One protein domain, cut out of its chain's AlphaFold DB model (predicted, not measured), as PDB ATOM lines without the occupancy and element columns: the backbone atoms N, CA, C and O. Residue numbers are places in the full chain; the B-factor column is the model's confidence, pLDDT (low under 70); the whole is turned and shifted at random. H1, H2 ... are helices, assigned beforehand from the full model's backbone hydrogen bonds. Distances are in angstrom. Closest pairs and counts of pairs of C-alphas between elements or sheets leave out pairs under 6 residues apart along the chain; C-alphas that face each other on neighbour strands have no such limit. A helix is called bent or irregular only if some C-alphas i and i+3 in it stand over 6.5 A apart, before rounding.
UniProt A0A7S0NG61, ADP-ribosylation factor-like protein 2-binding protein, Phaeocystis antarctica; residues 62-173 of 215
ATOM      1  N   GLU A  62      23.137  42.158 123.448       84.38
ATOM      2  CA  GLU A  62      22.075  41.156 123.576       84.38
ATOM      3  C   GLU A  62      21.064  41.275 122.428       84.38
ATOM      4  O   GLU A  62      20.700  40.273 121.819       84.38
ATOM      5  N   GLY A  63      20.679  42.503 122.053       84.75
ATOM      6  CA  GLY A  63      19.805  42.749 120.906       84.75
ATOM      7  C   GLY A  63      20.433  42.330 119.573       84.75
ATOM      8  O   GLY A  63      19.755  41.757 118.719       84.75
ATOM      9  N   MET A  64      21.738  42.558 119.398       84.94
ATOM     10  CA  MET A  64      22.482  42.120 118.212       84.94
ATOM     11  C   MET A  64      22.642  40.594 118.152       84.94
ATOM     12  O   MET A  64      22.552  40.024 117.066       84.94
ATOM     13  N   VAL A  65      22.838  39.919 119.290       85.50
ATOM     14  CA  VAL A  65      22.900  38.450 119.356       85.50
ATOM     15  C   VAL A  65      21.534  37.831 119.072       85.50
ATOM     16  O   VAL A  65      21.453  36.940 118.232       85.50
ATOM     17  N   ALA A  66      20.457  38.364 119.652       85.12
ATOM     18  CA  ALA A  66      19.094  37.930 119.341       85.12
ATOM     19  C   ALA A  66      18.741  38.146 117.857       85.12
ATOM     20  O   ALA A  66      18.053  37.338 117.239       85.12
ATOM     21  N   MET A  67      19.240  39.224 117.247       87.25
ATOM     22  CA  MET A  67      19.084  39.457 115.811       87.25
ATOM     23  C   MET A  67      19.858  38.439 114.970       87.25
ATOM     24  O   MET A  67      19.345  37.989 113.950       87.25
ATOM     25  N   LEU A  68      21.085  38.092 115.367       87.19
ATOM     26  CA  LEU A  68      21.874  37.067 114.688       87.19
ATOM     27  C   LEU A  68      21.196  35.695 114.779       87.19
ATOM     28  O   LEU A  68      21.130  34.985 113.782       87.19
ATOM     29  N   GLU A  69      20.648  35.363 115.944       87.56
ATOM     30  CA  GLU A  69      19.858  34.154 116.172       87.56
ATOM     31  C   GLU A  69      18.643  34.083 115.232       87.56
ATOM     32  O   GLU A  69      18.483  33.101 114.510       87.56
ATOM     33  N   ASP A  70      17.856  35.162 115.147       87.00
ATOM     34  CA  ASP A  70      16.712  35.282 114.230       87.00
ATOM     35  C   ASP A  70      17.129  35.096 112.758       87.00
ATOM     36  O   ASP A  70      16.453  34.411 111.995       87.00
ATOM     37  N   ILE A  71      18.285  35.640 112.359       88.44
ATOM     38  CA  ILE A  71      18.836  35.463 111.003       88.44
ATOM     39  C   ILE A  71      19.224  34.002 110.741       88.44
ATOM     40  O   ILE A  71      19.034  33.517 109.627       88.44
ATOM     41  N   MET A  72      19.784  33.302 111.728       84.31
ATOM     42  CA  MET A  72      20.208  31.905 111.574       84.31
ATOM     43  C   MET A  72      19.031  30.927 111.575       84.31
ATOM     44  O   MET A  72      19.090  29.893 110.909       84.31
ATOM     45  N   MET A  73      17.953  31.258 112.289       83.19
ATOM     46  CA  MET A  73      16.702  30.498 112.282       83.19
ATOM     47  C   MET A  73      15.817  30.800 111.062       83.19
ATOM     48  O   MET A  73      14.846  30.084 110.820       83.19
ATOM     49  N   ASP A  74      16.145  31.829 110.276       86.56
ATOM     50  CA  ASP A  74      15.370  32.230 109.105       86.56
ATOM     51  C   ASP A  74      15.328  31.125 108.030       86.56
ATOM     52  O   ASP A  74      16.330  30.482 107.691       86.56
ATOM     53  N   GLU A  75      14.149  30.919 107.439       85.69
ATOM     54  CA  GLU A  75      13.965  29.932 106.366       85.69
ATOM     55  C   GLU A  75      14.834  30.267 105.142       85.69
ATOM     56  O   GLU A  75      15.368  29.367 104.494       85.69
ATOM     57  N   GLY A  76      15.049  31.557 104.860       87.44
ATOM     58  CA  GLY A  76      15.896  32.020 103.764       87.44
ATOM     59  C   GLY A  76      17.369  31.668 103.957       87.44
ATOM     60  O   GLY A  76      18.051  31.343 102.982       87.44
ATOM     61  N   PHE A  77      17.855  31.656 105.202       86.81
ATOM     62  CA  PHE A  77      19.207  31.196 105.520       86.81
ATOM     63  C   PHE A  77      19.352  29.691 105.259       86.81
ATOM     64  O   PHE A  77      20.296  29.253 104.596       86.81
ATOM     65  N   ASN A  78      18.370  28.902 105.699       85.12
ATOM     66  CA  ASN A  78      18.341  27.457 105.477       85.12
ATOM     67  C   ASN A  78      18.261  27.102 103.984       85.12
ATOM     68  O   ASN A  78      18.989  26.227 103.508       85.12
ATOM     69  N   ASP A  79      17.436  27.815 103.217       87.75
ATOM     70  CA  ASP A  79      17.339  27.648 101.766       87.75
ATOM     71  C   ASP A  79      18.634  28.036 101.045       87.75
ATOM     72  O   ASP A  79      19.038  27.366 100.087       87.75
ATOM     73  N   LEU A  80      19.314  29.090 101.507       90.31
ATOM     74  CA  LEU A  80      20.598  29.525 100.967       90.31
ATOM     75  C   LEU A  80      21.664  28.439 101.148       90.31
ATOM     76  O   LEU A  80      22.301  28.031 100.170       90.31
ATOM     77  N   VAL A  81      21.828  27.932 102.373       88.06
ATOM     78  CA  VAL A  81      22.824  26.893 102.661       88.06
ATOM     79  C   VAL A  81      22.451  25.572 101.994       88.06
ATOM     80  O   VAL A  81      23.274  24.982 101.293       88.06
ATOM     81  N   GLY A  82      21.193  25.144 102.095       87.06
ATOM     82  CA  GLY A  82      20.708  23.932 101.438       87.06
ATOM     83  C   GLY A  82      20.829  23.997  99.910       87.06
ATOM     84  O   GLY A  82      21.139  22.994  99.259       87.06
ATOM     85  N   GLY A  83      20.628  25.176  99.317       89.00
ATOM     86  CA  GLY A  83      20.835  25.433  97.895       89.00
ATOM     87  C   GLY A  83      22.301  25.322  97.478       89.00
ATOM     88  O   GLY A  83      22.589  24.726  96.436       89.00
ATOM     89  N   PHE A  84      23.221  25.847  98.291       91.00
ATOM     90  CA  PHE A  84      24.663  25.712  98.082       91.00
ATOM     91  C   PHE A  84      25.105  24.245  98.184       91.00
ATOM     92  O   PHE A  84      25.769  23.723  97.288       91.00
ATOM     93  N   MET A  85      24.650  23.531  99.215       89.06
ATOM     94  CA  MET A  85      24.977  22.119  99.415       89.06
ATOM     95  C   MET A  85      24.507  21.247  98.256       89.06
ATOM     96  O   MET A  85      25.299  20.494  97.701       89.06
ATOM     97  N   LYS A  86      23.250  21.382  97.816       87.25
ATOM     98  CA  LYS A  86      22.714  20.609  96.678       87.25
ATOM     99  C   LYS A  86      23.513  20.823  95.393       87.25
ATOM    100  O   LYS A  86      23.603  19.916  94.568       87.25
ATOM    101  N   GLN A  87      24.071  22.017  95.210       90.50
ATOM    102  CA  GLN A  87      24.881  22.344  94.042       90.50
ATOM    103  C   GLN A  87      26.290  21.765  94.130       90.50
ATOM    104  O   GLN A  87      26.818  21.366  93.099       90.50
ATOM    105  N   HIS A  88      26.883  21.667  95.323       90.19
ATOM    106  CA  HIS A  88      28.312  21.383  95.481       90.19
ATOM    107  C   HIS A  88      28.651  20.059  96.185       90.19
ATOM    108  O   HIS A  88      29.788  19.610  96.080       90.19
ATOM    109  N   CYS A  89      27.692  19.374  96.816       88.12
ATOM    110  CA  CYS A  89      27.931  18.133  97.569       88.12
ATOM    111  C   CYS A  89      28.545  17.006  96.721       88.12
ATOM    112  O   CYS A  89      29.290  16.175  97.233       88.12
ATOM    113  N   HIS A  90      28.298  16.996  95.408       87.44
ATOM    114  CA  HIS A  90      28.855  16.007  94.482       87.44
ATOM    115  C   HIS A  90      30.386  16.074  94.352       87.44
ATOM    116  O   HIS A  90      31.004  15.061  94.023       87.44
ATOM    117  N   GLU A  91      30.991  17.232  94.628       88.06
ATOM    118  CA  GLU A  91      32.444  17.414  94.586       88.06
ATOM    119  C   GLU A  91      33.138  16.771  95.795       88.06
ATOM    120  O   GLU A  91      34.330  16.464  95.712       88.06
ATOM    121  N   PHE A  92      32.409  16.537  96.893       89.38
ATOM    122  CA  PHE A  92      32.943  16.027  98.155       89.38
ATOM    123  C   PHE A  92      32.980  14.501  98.204       89.38
ATOM    124  O   PHE A  92      32.113  13.820  97.661       89.38
ATOM    125  N   ASP A  93      33.987  13.961  98.882       87.38
ATOM    126  CA  ASP A  93      34.190  12.532  99.113       87.38
ATOM    127  C   ASP A  93      34.483  12.269 100.595       87.38
ATOM    128  O   ASP A  93      35.076  13.111 101.268       87.38
ATOM    129  N   GLU A  94      34.135  11.068 101.065       83.31
ATOM    130  CA  GLU A  94      34.344  10.568 102.440       83.31
ATOM    131  C   GLU A  94      35.828  10.338 102.802       83.31
ATOM    132  O   GLU A  94      36.153   9.909 103.905       83.31
ATOM    133  N   GLY A  95      36.753  10.578 101.866       80.69
ATOM    134  CA  GLY A  95      38.185  10.391 102.089       80.69
ATOM    135  C   GLY A  95      38.798  11.476 102.978       80.69
ATOM    136  O   GLY A  95      38.392  12.638 102.946       80.69
ATOM    137  N   GLU A  96      39.844  11.118 103.725       76.56
ATOM    138  CA  GLU A  96      40.614  12.054 104.563       76.56
ATOM    139  C   GLU A  96      41.343  13.122 103.717       76.56
ATOM    140  O   GLU A  96      41.507  14.263 104.142       76.56
ATOM    141  N   GLU A  97      41.716  12.792 102.474       84.31
ATOM    142  CA  GLU A  97      42.404  13.710 101.560       84.31
ATOM    143  C   GLU A  97      41.481  14.838 101.066       84.31
ATOM    144  O   GLU A  97      40.441  14.609 100.442       84.31
ATOM    145  N   ASN A  98      41.889  16.085 101.316       85.94
ATOM    146  CA  ASN A  98      41.148  17.269 100.893       85.94
ATOM    147  C   ASN A  98      41.524  17.679  99.465       85.94
ATOM    148  O   ASN A  98      42.695  17.913  99.154       85.94
ATOM    149  N   LYS A  99      40.519  17.838  98.599       88.88
ATOM    150  CA  LYS A  99      40.720  18.370  97.246       88.88
ATOM    151  C   LYS A  99      40.942  19.881  97.306       88.88
ATOM    152  O   LYS A  99      40.299  20.575  98.087       88.88
ATOM    153  N   LEU A 100      41.757  20.418  96.395       89.25
ATOM    154  CA  LEU A 100      41.975  21.871  96.273       89.25
ATOM    155  C   LEU A 100      40.673  22.659  96.037       89.25
ATOM    156  O   LEU A 100      40.558  23.813  96.447       89.25
ATOM    157  N   VAL A 101      39.683  22.029  95.398       89.88
ATOM    158  CA  VAL A 101      38.364  22.635  95.179       89.88
ATOM    159  C   VAL A 101      37.622  22.885  96.496       89.88
ATOM    160  O   VAL A 101      36.908  23.876  96.588       89.88
ATOM    161  N   TYR A 102      37.856  22.092  97.553       91.62
ATOM    162  CA  TYR A 102      37.173  22.264  98.843       91.62
ATOM    163  C   TYR A 102      37.489  23.612  99.477       91.62
ATOM    164  O   TYR A 102      36.589  24.265  99.983       91.62
ATOM    165  N   THR A 103      38.739  24.069  99.400       90.25
ATOM    166  CA  THR A 103      39.128  25.385  99.924       90.25
ATOM    167  C   THR A 103      38.439  26.521  99.172       90.25
ATOM    168  O   THR A 103      38.072  27.524  99.772       90.25
ATOM    169  N   THR A 104      38.247  26.357  97.861       92.75
ATOM    170  CA  THR A 104      37.562  27.364  97.036       92.75
ATOM    171  C   THR A 104      36.080  27.418  97.392       92.75
ATOM    172  O   THR A 104      35.558  28.490  97.670       92.75
ATOM    173  N   LEU A 105      35.433  26.253  97.482       93.75
ATOM    174  CA  LEU A 105      34.027  26.142  97.866       93.75
ATOM    175  C   LEU A 105      33.779  26.610  99.302       93.75
ATOM    176  O   LEU A 105      32.775  27.258  99.556       93.75
ATOM    177  N   PHE A 106      34.698  26.332 100.226       93.50
ATOM    178  CA  PHE A 106      34.609  26.821 101.597       93.50
ATOM    179  C   PHE A 106      34.700  28.349 101.652       93.50
ATOM    180  O   PHE A 106      33.869  28.983 102.285       93.50
ATOM    181  N   ALA A 107      35.638  28.963 100.923       93.06
ATOM    182  CA  ALA A 107      35.726  30.421 100.858       93.06
ATOM    183  C   ALA A 107      34.469  31.059 100.238       93.06
ATOM    184  O   ALA A 107      34.008  32.095 100.713       93.06
ATOM    185  N   GLU A 108      33.899  30.443  99.196       93.94
ATOM    186  CA  GLU A 108      32.634  30.886  98.597       93.94
ATOM    187  C   GLU A 108      31.459  30.745  99.571       93.94
ATOM    188  O   GLU A 108      30.650  31.665  99.690       93.94
ATOM    189  N   TYR A 109      31.399  29.632 100.303       93.75
ATOM    190  CA  TYR A 109      30.413  29.379 101.346       93.75
ATOM    191  C   TYR A 109      30.495  30.418 102.467       93.75
ATOM    192  O   TYR A 109      29.509  31.095 102.744       93.75
ATOM    193  N   THR A 110      31.674  30.619 103.061       91.44
ATOM    194  CA  THR A 110      31.867  31.595 104.140       91.44
ATOM    195  C   THR A 110      31.541  33.008 103.662       91.44
ATOM    196  O   THR A 110      30.794  33.715 104.329       91.44
ATOM    197  N   ALA A 111      31.992  33.407 102.467       92.56
ATOM    198  CA  ALA A 111      31.671  34.722 101.912       92.56
ATOM    199  C   ALA A 111      30.164  34.904 101.657       92.56
ATOM    200  O   ALA A 111      29.623  35.998 101.828       92.56
ATOM    201  N   MET A 112      29.472  33.842 101.241       93.69
ATOM    202  CA  MET A 112      28.021  33.842 101.063       93.69
ATOM    203  C   MET A 112      27.295  34.042 102.400       93.69
ATOM    204  O   MET A 112      26.390  34.877 102.461       93.69
ATOM    205  N   LEU A 113      27.704  33.329 103.454       90.69
ATOM    206  CA  LEU A 113      27.149  33.480 104.802       90.69
ATOM    207  C   LEU A 113      27.411  34.872 105.375       90.69
ATOM    208  O   LEU A 113      26.478  35.551 105.798       90.69
ATOM    209  N   GLU A 114      28.668  35.323 105.338       90.31
ATOM    210  CA  GLU A 114      29.076  36.644 105.821       90.31
ATOM    211  C   GLU A 114      28.280  37.749 105.129       90.31
ATOM    212  O   GLU A 114      27.808  38.677 105.785       90.31
ATOM    213  N   ARG A 115      28.073  37.635 103.811       91.19
ATOM    214  CA  ARG A 115      27.260  38.592 103.058       91.19
ATOM    215  C   ARG A 115      25.802  38.568 103.503       91.19
ATOM    216  O   ARG A 115      25.230  39.637 103.696       91.19
ATOM    217  N   TYR A 116      25.210  37.387 103.673       90.94
ATOM    218  CA  TYR A 116      23.819  37.261 104.110       90.94
ATOM    219  C   TYR A 116      23.602  37.893 105.489       90.94
ATOM    220  O   TYR A 116      22.696  38.712 105.654       90.94
ATOM    221  N   ILE A 117      24.476  37.569 106.446       88.94
ATOM    222  CA  ILE A 117      24.434  38.095 107.812       88.94
ATOM    223  C   ILE A 117      24.655  39.613 107.799       88.94
ATOM    224  O   ILE A 117      23.863  40.358 108.375       88.94
ATOM    225  N   ALA A 118      25.682  40.099 107.096       87.69
ATOM    226  CA  ALA A 118      25.981  41.526 107.026       87.69
ATOM    227  C   ALA A 118      24.840  42.336 106.391       87.69
ATOM    228  O   ALA A 118      24.512  43.411 106.892       87.69
ATOM    229  N   GLU A 119      24.214  41.838 105.318       89.25
ATOM    230  CA  GLU A 119      23.071  42.493 104.669       89.25
ATOM    231  C   GLU A 119      21.853  42.564 105.606       89.25
ATOM    232  O   GLU A 119      21.222  43.623 105.717       89.25
ATOM    233  N   HIS A 120      21.550  41.483 106.332       88.50
ATOM    234  CA  HIS A 120      20.423  41.445 107.270       88.50
ATOM    235  C   HIS A 120      20.631  42.361 108.476       88.50
ATOM    236  O   HIS A 120      19.730  43.131 108.819       88.50
ATOM    237  N   ILE A 121      21.825  42.340 109.076       85.94
ATOM    238  CA  ILE A 121      22.137  43.210 110.212       85.94
ATOM    239  C   ILE A 121      22.158  44.677 109.769       85.94
ATOM    240  O   ILE A 121      21.514  45.510 110.403       85.94
ATOM    241  N   SER A 122      22.791  45.004 108.635       85.12
ATOM    242  CA  SER A 122      22.855  46.389 108.130       85.12
ATOM    243  C   SER A 122      21.479  46.965 107.781       85.12
ATOM    244  O   SER A 122      21.267  48.173 107.859       85.12
ATOM    245  N   THR A 123      20.526  46.112 107.393       86.12
ATOM    246  CA  THR A 123      19.144  46.532 107.110       86.12
ATOM    247  C   THR A 123      18.415  46.974 108.381       86.12
ATOM    248  O   THR A 123      17.585  47.883 108.330       86.12
ATOM    249  N   ARG A 124      18.721  46.345 109.520       83.81
ATOM    250  CA  ARG A 124      18.110  46.649 110.821       83.81
ATOM    251  C   ARG A 124      18.890  47.728 111.586       83.81
ATOM    252  O   ARG A 124      18.276  48.533 112.282       83.81
ATOM    253  N   LEU A 125      20.212  47.782 111.416       84.62
ATOM    254  CA  LEU A 125      21.136  48.697 112.092       84.62
ATOM    255  C   LEU A 125      22.078  49.364 111.067       84.62
ATOM    256  O   LEU A 125      23.118  48.801 110.723       84.62
ATOM    257  N   PRO A 126      21.756  50.574 110.573       79.88
ATOM    258  CA  PRO A 126      22.548  51.240 109.534       79.88
ATOM    259  C   PRO A 126      23.937  51.709 110.003       79.88
ATOM    260  O   PRO A 126      24.821  51.898 109.172       79.88
ATOM    261  N   ASP A 127      24.139  51.879 111.313       80.81
ATOM    262  CA  ASP A 127      25.414  52.269 111.934       80.81
ATOM    263  C   ASP A 127      26.170  51.061 112.532       80.81
ATOM    264  O   ASP A 127      26.993  51.213 113.436       80.81
ATOM    265  N   PHE A 128      25.877  49.846 112.061       82.75
ATOM    266  CA  PHE A 128      26.483  48.622 112.580       82.75
ATOM    267  C   PHE A 128      27.960  48.471 112.180       82.75
ATOM    268  O   PHE A 128      28.325  48.567 111.006       82.75
ATOM    269  N   ASP A 129      28.803  48.166 113.167       84.50
ATOM    270  CA  ASP A 129      30.229  47.879 112.994       84.50
ATOM    271  C   ASP A 129      30.501  46.390 113.259       84.50
ATOM    272  O   ASP A 129      30.630  45.952 114.405       84.50
ATOM    273  N   MET A 130      30.587  45.605 112.179       83.44
ATOM    274  CA  MET A 130      30.819  44.157 112.240       83.44
ATOM    275  C   MET A 130      32.110  43.796 113.007       83.44
ATOM    276  O   MET A 130      32.035  42.978 113.922       83.44
ATOM    277  N   PRO A 131      33.283  44.407 112.731       86.50
ATOM    278  CA  PRO A 131      34.480  44.223 113.552       86.50
ATOM    279  C   PRO A 131      34.269  44.443 115.054       86.50
ATOM    280  O   PRO A 131      34.755  43.647 115.863       86.50
ATOM    281  N   ALA A 132      33.555  45.506 115.439       87.44
ATOM    282  CA  ALA A 132      33.279  45.789 116.845       87.44
ATOM    283  C   ALA A 132      32.329  44.753 117.459       87.44
ATOM    284  O   ALA A 132      32.514  44.361 118.611       87.44
ATOM    285  N   PHE A 133      31.340  44.277 116.703       86.00
ATOM    286  CA  PHE A 133      30.449  43.207 117.142       86.00
ATOM    287  C   PHE A 133      31.191  41.877 117.330       86.00
ATOM    288  O   PHE A 133      31.070  41.256 118.382       86.00
ATOM    289  N   CYS A 134      32.050  41.479 116.386       85.25
ATOM    290  CA  CYS A 134      32.880  40.278 116.523       85.25
ATOM    291  C   CYS A 134      33.829  40.345 117.732       85.25
ATOM    292  O   CYS A 134      34.107  39.323 118.360       85.25
ATOM    293  N   ALA A 135      34.345  41.534 118.065       87.31
ATOM    294  CA  ALA A 135      35.150  41.724 119.269       87.31
ATOM    295  C   ALA A 135      34.315  41.519 120.543       87.31
ATOM    296  O   ALA A 135      34.751  40.797 121.437       87.31
ATOM    297  N   GLN A 136      33.105  42.084 120.584       86.69
ATOM    298  CA  GLN A 136      32.179  41.916 121.707       86.69
ATOM    299  C   GLN A 136      31.733  40.461 121.880       86.69
ATOM    300  O   GLN A 136      31.709  39.984 123.008       86.69
ATOM    301  N   LEU A 137      31.461  39.741 120.783       85.12
ATOM    302  CA  LEU A 137      31.140  38.309 120.814       85.12
ATOM    303  C   LEU A 137      32.248  37.492 121.478       85.12
ATOM    304  O   LEU A 137      31.957  36.589 122.246       85.12
ATOM    305  N   ARG A 138      33.518  37.814 121.209       84.19
ATOM    306  CA  ARG A 138      34.654  37.094 121.797       84.19
ATOM    307  C   ARG A 138      34.876  37.427 123.271       84.19
ATOM    308  O   ARG A 138      35.341  36.574 124.012       84.19
ATOM    309  N   GLU A 139      34.641  38.673 123.666       86.31
ATOM    310  CA  GLU A 139      34.877  39.128 125.042       86.31
ATOM    311  C   GLU A 139      33.753  38.706 125.991       86.31
ATOM    312  O   GLU A 139      34.021  38.395 127.143       86.31
ATOM    313  N   ARG A 140      32.513  38.668 125.494       82.81
ATOM    314  CA  ARG A 140      31.304  38.436 126.294       82.81
ATOM    315  C   ARG A 140      30.572  37.148 125.937       82.81
ATOM    316  O   ARG A 140      29.390  37.008 126.230       82.81
ATOM    317  N   SER A 141      31.260  36.197 125.306       77.75
ATOM    318  CA  SER A 141      30.683  34.895 124.950       77.75
ATOM    319  C   SER A 141      30.146  34.128 126.157       77.75
ATOM    320  O   SER A 141      29.185  33.386 126.027       77.75
ATOM    321  N   GLU A 142      30.777  34.305 127.320       77.56
ATOM    322  CA  GLU A 142      30.419  33.631 128.575       77.56
ATOM    323  C   GLU A 142      29.240  34.305 129.296       77.56
ATOM    324  O   GLU A 142      28.656  33.719 130.202       77.56
ATOM    325  N   GLU A 143      28.886  35.533 128.904       78.81
ATOM    326  CA  GLU A 143      27.777  36.300 129.482       78.81
ATOM    327  C   GLU A 143      26.444  36.013 128.776       78.81
ATOM    328  O   GLU A 143      25.395  36.464 129.234       78.81
ATOM    329  N   LEU A 144      26.468  35.287 127.652       75.50
ATOM    330  CA  LEU A 144      25.264  34.998 126.884       75.50
ATOM    331  C   LEU A 144      24.387  33.960 127.598       75.50
ATOM    332  O   LEU A 144      24.875  32.888 127.962       75.50
ATOM    333  N   PRO A 145      23.085  34.244 127.778       70.56
ATOM    334  CA  PRO A 145      22.158  33.260 128.311       70.56
ATOM    335  C   PRO A 145      22.096  32.021 127.413       70.56
ATOM    336  O   PRO A 145      22.086  32.135 126.190       70.56
ATOM    337  N   ILE A 146      21.940  30.847 128.029       65.00
ATOM    338  CA  ILE A 146      21.806  29.542 127.347       65.00
ATOM    339  C   ILE A 146      20.602  29.518 126.379       65.00
ATOM    340  O   ILE A 146      20.527  28.683 125.488       65.00
ATOM    341  N   SER A 147      19.636  30.425 126.546       69.88
ATOM    342  CA  SER A 147      18.487  30.564 125.645       69.88
ATOM    343  C   SER A 147      18.798  31.263 124.319       69.88
ATOM    344  O   SER A 147      17.891  31.364 123.503       69.88
ATOM    345  N   HIS A 148      20.008  31.794 124.136       73.50
ATOM    346  CA  HIS A 148      20.429  32.471 122.912       73.50
ATOM    347  C   HIS A 148      21.365  31.605 122.072       73.50
ATOM    348  O   HIS A 148      21.846  30.565 122.511       73.50
ATOM    349  N   LEU A 149      21.655  32.077 120.859       74.06
ATOM    350  CA  LEU A 149      22.597  31.458 119.931       74.06
ATOM    351  C   LEU A 149      23.934  31.054 120.587       74.06
ATOM    352  O   LEU A 149      24.745  31.910 120.956       74.06
ATOM    353  N   ASP A 150      24.211  29.749 120.597       78.56
ATOM    354  CA  ASP A 150      25.503  29.202 121.001       78.56
ATOM    355  C   ASP A 150      26.622  29.621 120.038       78.56
ATOM    356  O   ASP A 150      26.545  29.437 118.817       78.56
ATOM    357  N   LEU A 151      27.730  30.121 120.594       78.94
ATOM    358  CA  LEU A 151      28.914  30.452 119.797       78.94
ATOM    359  C   LEU A 151      29.564  29.226 119.156       78.94
ATOM    360  O   LEU A 151      30.236  29.384 118.139       78.94
ATOM    361  N   ASP A 152      29.385  28.037 119.730       81.62
ATOM    362  CA  ASP A 152      29.879  26.788 119.148       81.62
ATOM    363  C   ASP A 152      29.177  26.505 117.812       81.62
ATOM    364  O   ASP A 152      29.828  26.353 116.777       81.62
ATOM    365  N   THR A 153      27.844  26.616 117.805       82.25
ATOM    366  CA  THR A 153      27.017  26.521 116.598       82.25
ATOM    367  C   THR A 153      27.424  27.561 115.558       82.25
ATOM    368  O   THR A 153      27.600  27.225 114.390       82.25
ATOM    369  N   LEU A 154      27.628  28.821 115.960       84.38
ATOM    370  CA  LEU A 154      28.116  29.863 115.050       84.38
ATOM    371  C   LEU A 154      29.532  29.552 114.525       84.38
ATOM    372  O   LEU A 154      29.828  29.778 113.349       84.38
ATOM    373  N   GLY A 155      30.398  29.016 115.384       84.25
ATOM    374  CA  GLY A 155      31.759  28.602 115.059       84.25
ATOM    375  C   GLY A 155      31.807  27.479 114.027       84.25
ATOM    376  O   GLY A 155      32.650  27.527 113.132       84.25
ATOM    377  N   ALA A 156      30.858  26.539 114.073       87.12
ATOM    378  CA  ALA A 156      30.755  25.443 113.113       87.12
ATOM    379  C   ALA A 156      30.561  25.929 111.662       87.12
ATOM    380  O   ALA A 156      31.081  25.318 110.730       87.12
ATOM    381  N   PHE A 157      29.898  27.073 111.440       86.00
ATOM    382  CA  PHE A 157      29.786  27.677 110.100       86.00
ATOM    383  C   PHE A 157      31.130  28.182 109.551       86.00
ATOM    384  O   PHE A 157      31.309  28.278 108.335       86.00
ATOM    385  N   GLY A 158      32.063  28.524 110.440       86.50
ATOM    386  CA  GLY A 158      33.427  28.939 110.115       86.50
ATOM    387  C   GLY A 158      34.451  27.806 110.186       86.50
ATOM    388  O   GLY A 158      35.636  28.063 109.958       86.50
ATOM    389  N   ASP A 159      34.026  26.579 110.490       90.81
ATOM    390  CA  ASP A 159      34.899  25.419 110.584       90.81
ATOM    391  C   ASP A 159      34.890  24.600 109.283       90.81
ATOM    392  O   ASP A 159      33.850  24.301 108.690       90.81
ATOM    393  N   PHE A 160      36.085  24.249 108.808       91.25
ATOM    394  CA  PHE A 160      36.235  23.524 107.549       91.25
ATOM    395  C   PHE A 160      35.838  22.046 107.670       91.25
ATOM    396  O   PHE A 160      35.339  21.469 106.701       91.25
ATOM    397  N   GLU A 161      36.092  21.422 108.819       89.25
ATOM    398  CA  GLU A 161      35.792  20.012 109.055       89.25
ATOM    399  C   GLU A 161      34.277  19.811 109.157       89.25
ATOM    400  O   GLU A 161      33.729  19.011 108.397       89.25
ATOM    401  N   ALA A 162      33.592  20.648 109.941       89.81
ATOM    402  CA  ALA A 162      32.132  20.688 110.024       89.81
ATOM    403  C   ALA A 162      31.487  20.922 108.646       89.81
ATOM    404  O   ALA A 162      30.572  20.203 108.240       89.81
ATOM    405  N   PHE A 163      32.010  21.873 107.863       90.25
ATOM    406  CA  PHE A 163      31.551  22.117 106.493       90.25
ATOM    407  C   PHE A 163      31.731  20.898 105.572       90.25
ATOM    408  O   PHE A 163      30.856  20.586 104.757       90.25
ATOM    409  N   LYS A 164      32.871  20.205 105.672       90.00
ATOM    410  CA  LYS A 164      33.150  19.012 104.866       90.00
ATOM    411  C   LYS A 164      32.198  17.877 105.229       90.00
ATOM    412  O   LYS A 164      31.634  17.269 104.319       90.00
ATOM    413  N   GLU A 165      32.012  17.602 106.517       88.62
ATOM    414  CA  GLU A 165      31.069  16.585 106.991       88.62
ATOM    415  C   GLU A 165      29.652  16.885 106.504       88.62
ATOM    416  O   GLU A 165      29.021  16.037 105.878       88.62
ATOM    417  N   MET A 166      29.205  18.131 106.651       87.25
ATOM    418  CA  MET A 166      27.913  18.608 106.162       87.25
ATOM    419  C   MET A 166      27.714  18.345 104.654       87.25
ATOM    420  O   MET A 166      26.656  17.874 104.224       87.25
ATOM    421  N   MET A 167      28.736  18.588 103.829       89.50
ATOM    422  CA  MET A 167      28.697  18.313 102.386       89.50
ATOM    423  C   MET A 167      28.667  16.817 102.052       89.50
ATOM    424  O   MET A 167      27.955  16.402 101.131       89.50
ATOM    425  N   VAL A 168      29.429  16.008 102.787       88.88
ATOM    426  CA  VAL A 168      29.475  14.550 102.620       88.88
ATOM    427  C   VAL A 168      28.141  13.917 103.025       88.88
ATOM    428  O   VAL A 168      27.586  13.138 102.247       88.88
ATOM    429  N   SER A 169      27.568  14.318 104.160       86.69
ATOM    430  CA  SER A 169      26.244  13.868 104.610       86.69
ATOM    431  C   SER A 169      25.164  14.220 103.585       86.69
ATOM    432  O   SER A 169      24.385  13.355 103.181       86.69
ATOM    433  N   CYS A 170      25.198  15.442 103.035       86.19
ATOM    434  CA  CYS A 170      24.284  15.857 101.967       86.19
ATOM    435  C   CYS A 170      24.357  14.948 100.729       86.19
ATOM    436  O   CYS A 170      23.331  14.613 100.130       86.19
ATOM    437  N   LYS A 171      25.566  14.521 100.343       85.50
ATOM    438  CA  LYS A 171      25.781  13.587  99.229       85.50
ATOM    439  C   LYS A 171      25.240  12.188  99.541       85.50
ATOM    440  O   LYS A 171      24.709  11.537  98.641       85.50
ATOM    441  N   ALA A 172      25.349  11.735 100.791       82.06
ATOM    442  CA  ALA A 172      24.865  10.429 101.241       82.06
ATOM    443  C   ALA A 172      23.327  10.311 101.256       82.06
ATOM    444  O   ALA A 172      22.787   9.224 101.471       82.06
ATOM    445  N   GLY A 173      22.598  11.401 101.000       70.62
ATOM    446  CA  GLY A 173      21.135  11.406 101.000       70.62
ATOM    447  C   GLY A 173      20.525  11.430 102.402       70.62
ATOM    448  O   GLY A 173      19.300  11.423 102.528       70.62
TER     449      GLY A 173
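Overview. This is residues 62 to 173 of the 215 residues of the protein "ADP-ribosylation factor-like protein 2-binding protein" of Phaeocystis antarctica (UniProt A0A7S0NG61). What shape do these atoms make? A long helical hairpin, H2 and H3, forms one side; H1 leads into it at a slant, and the later part of the printed part folds back over it, with H4 near one end of H3, H5 over the middle and H6 across H2 near the other end. H6 packs on the hairpin, while H4 and H5 sit more loosely. What is it made of? The 112 printed residues hold six named helices, H1 to H6 in order, and no named strand, an all-helix class. How large is it? It is compact, with a radius of gyration of the C-alphas of 15.3 A and spans of 41 by 27 by 24 A.

Along the chain. Where do the first helices run? H1 is residues 62 to 73, 16.4 A long, from C-alpha 62 at (22.075, 41.156, 123.576). H2 is residues 75 to 91, 25.2 A, with a kink of 27 degrees near residue 85; it is irregular, C-alphas 87 and 90 being 7.5 A apart. H3, the longest, is residues 100 to 124, 37.4 A, and ends at C-alpha 124 at (18.110, 46.649, 110.821). Where are the others? H4 is residues 130 to 139, H5 residues 151 to 157, and H6 residues 160 to 171, 16.7 A, ending at C-alpha 171 at (25.781, 13.587, 99.229).

Arrangement. How does H1 stand to H3? Residues 67 to 71 of H1 touch residues 117 to 121 of H3, at a steep tilt of 54 degrees, opposite ways; the closest C-alphas, of Ile 71 and Ile 117, are 7.0 A apart. How do H2 and H3 stand? They touch as a hairpin, opposite ways at a shallow tilt of 9 degrees, with the C-alphas of Phe 84 and Tyr 109 closest at 7.6 A. What of H4, H5 and H6? H4 touches no helix but is near H1; H5 is close to H3 but not clearly touching, with the C-alphas of Thr 110 and Phe 157 closest at 7.4 A. Residues 167 to 171 of H6 touch residues 85 to 90 of H2, about perpendicular at 80 degrees, with the C-alphas of Cys 89 and Met 167 closest at 4.9 A. What do the backbones show? Every O i to N i+4 pair is within hydrogen-bond range in H1, H4 and H6, against 11 of 13 in H2, 20 of 21 in H3 and 2 of 3 in H5.

Size, cuts and confidence. How far does it reach? The two C-alphas farthest apart, of Gly 95 and Asp 127, are 44.9 A apart. Is it whole? The printed part has no cut, and the link from H4 to H5, 11 residues, is long. Where is confidence low? The mean pLDDT of the printed part is 85.9, and residues 146 to 147 are under 70.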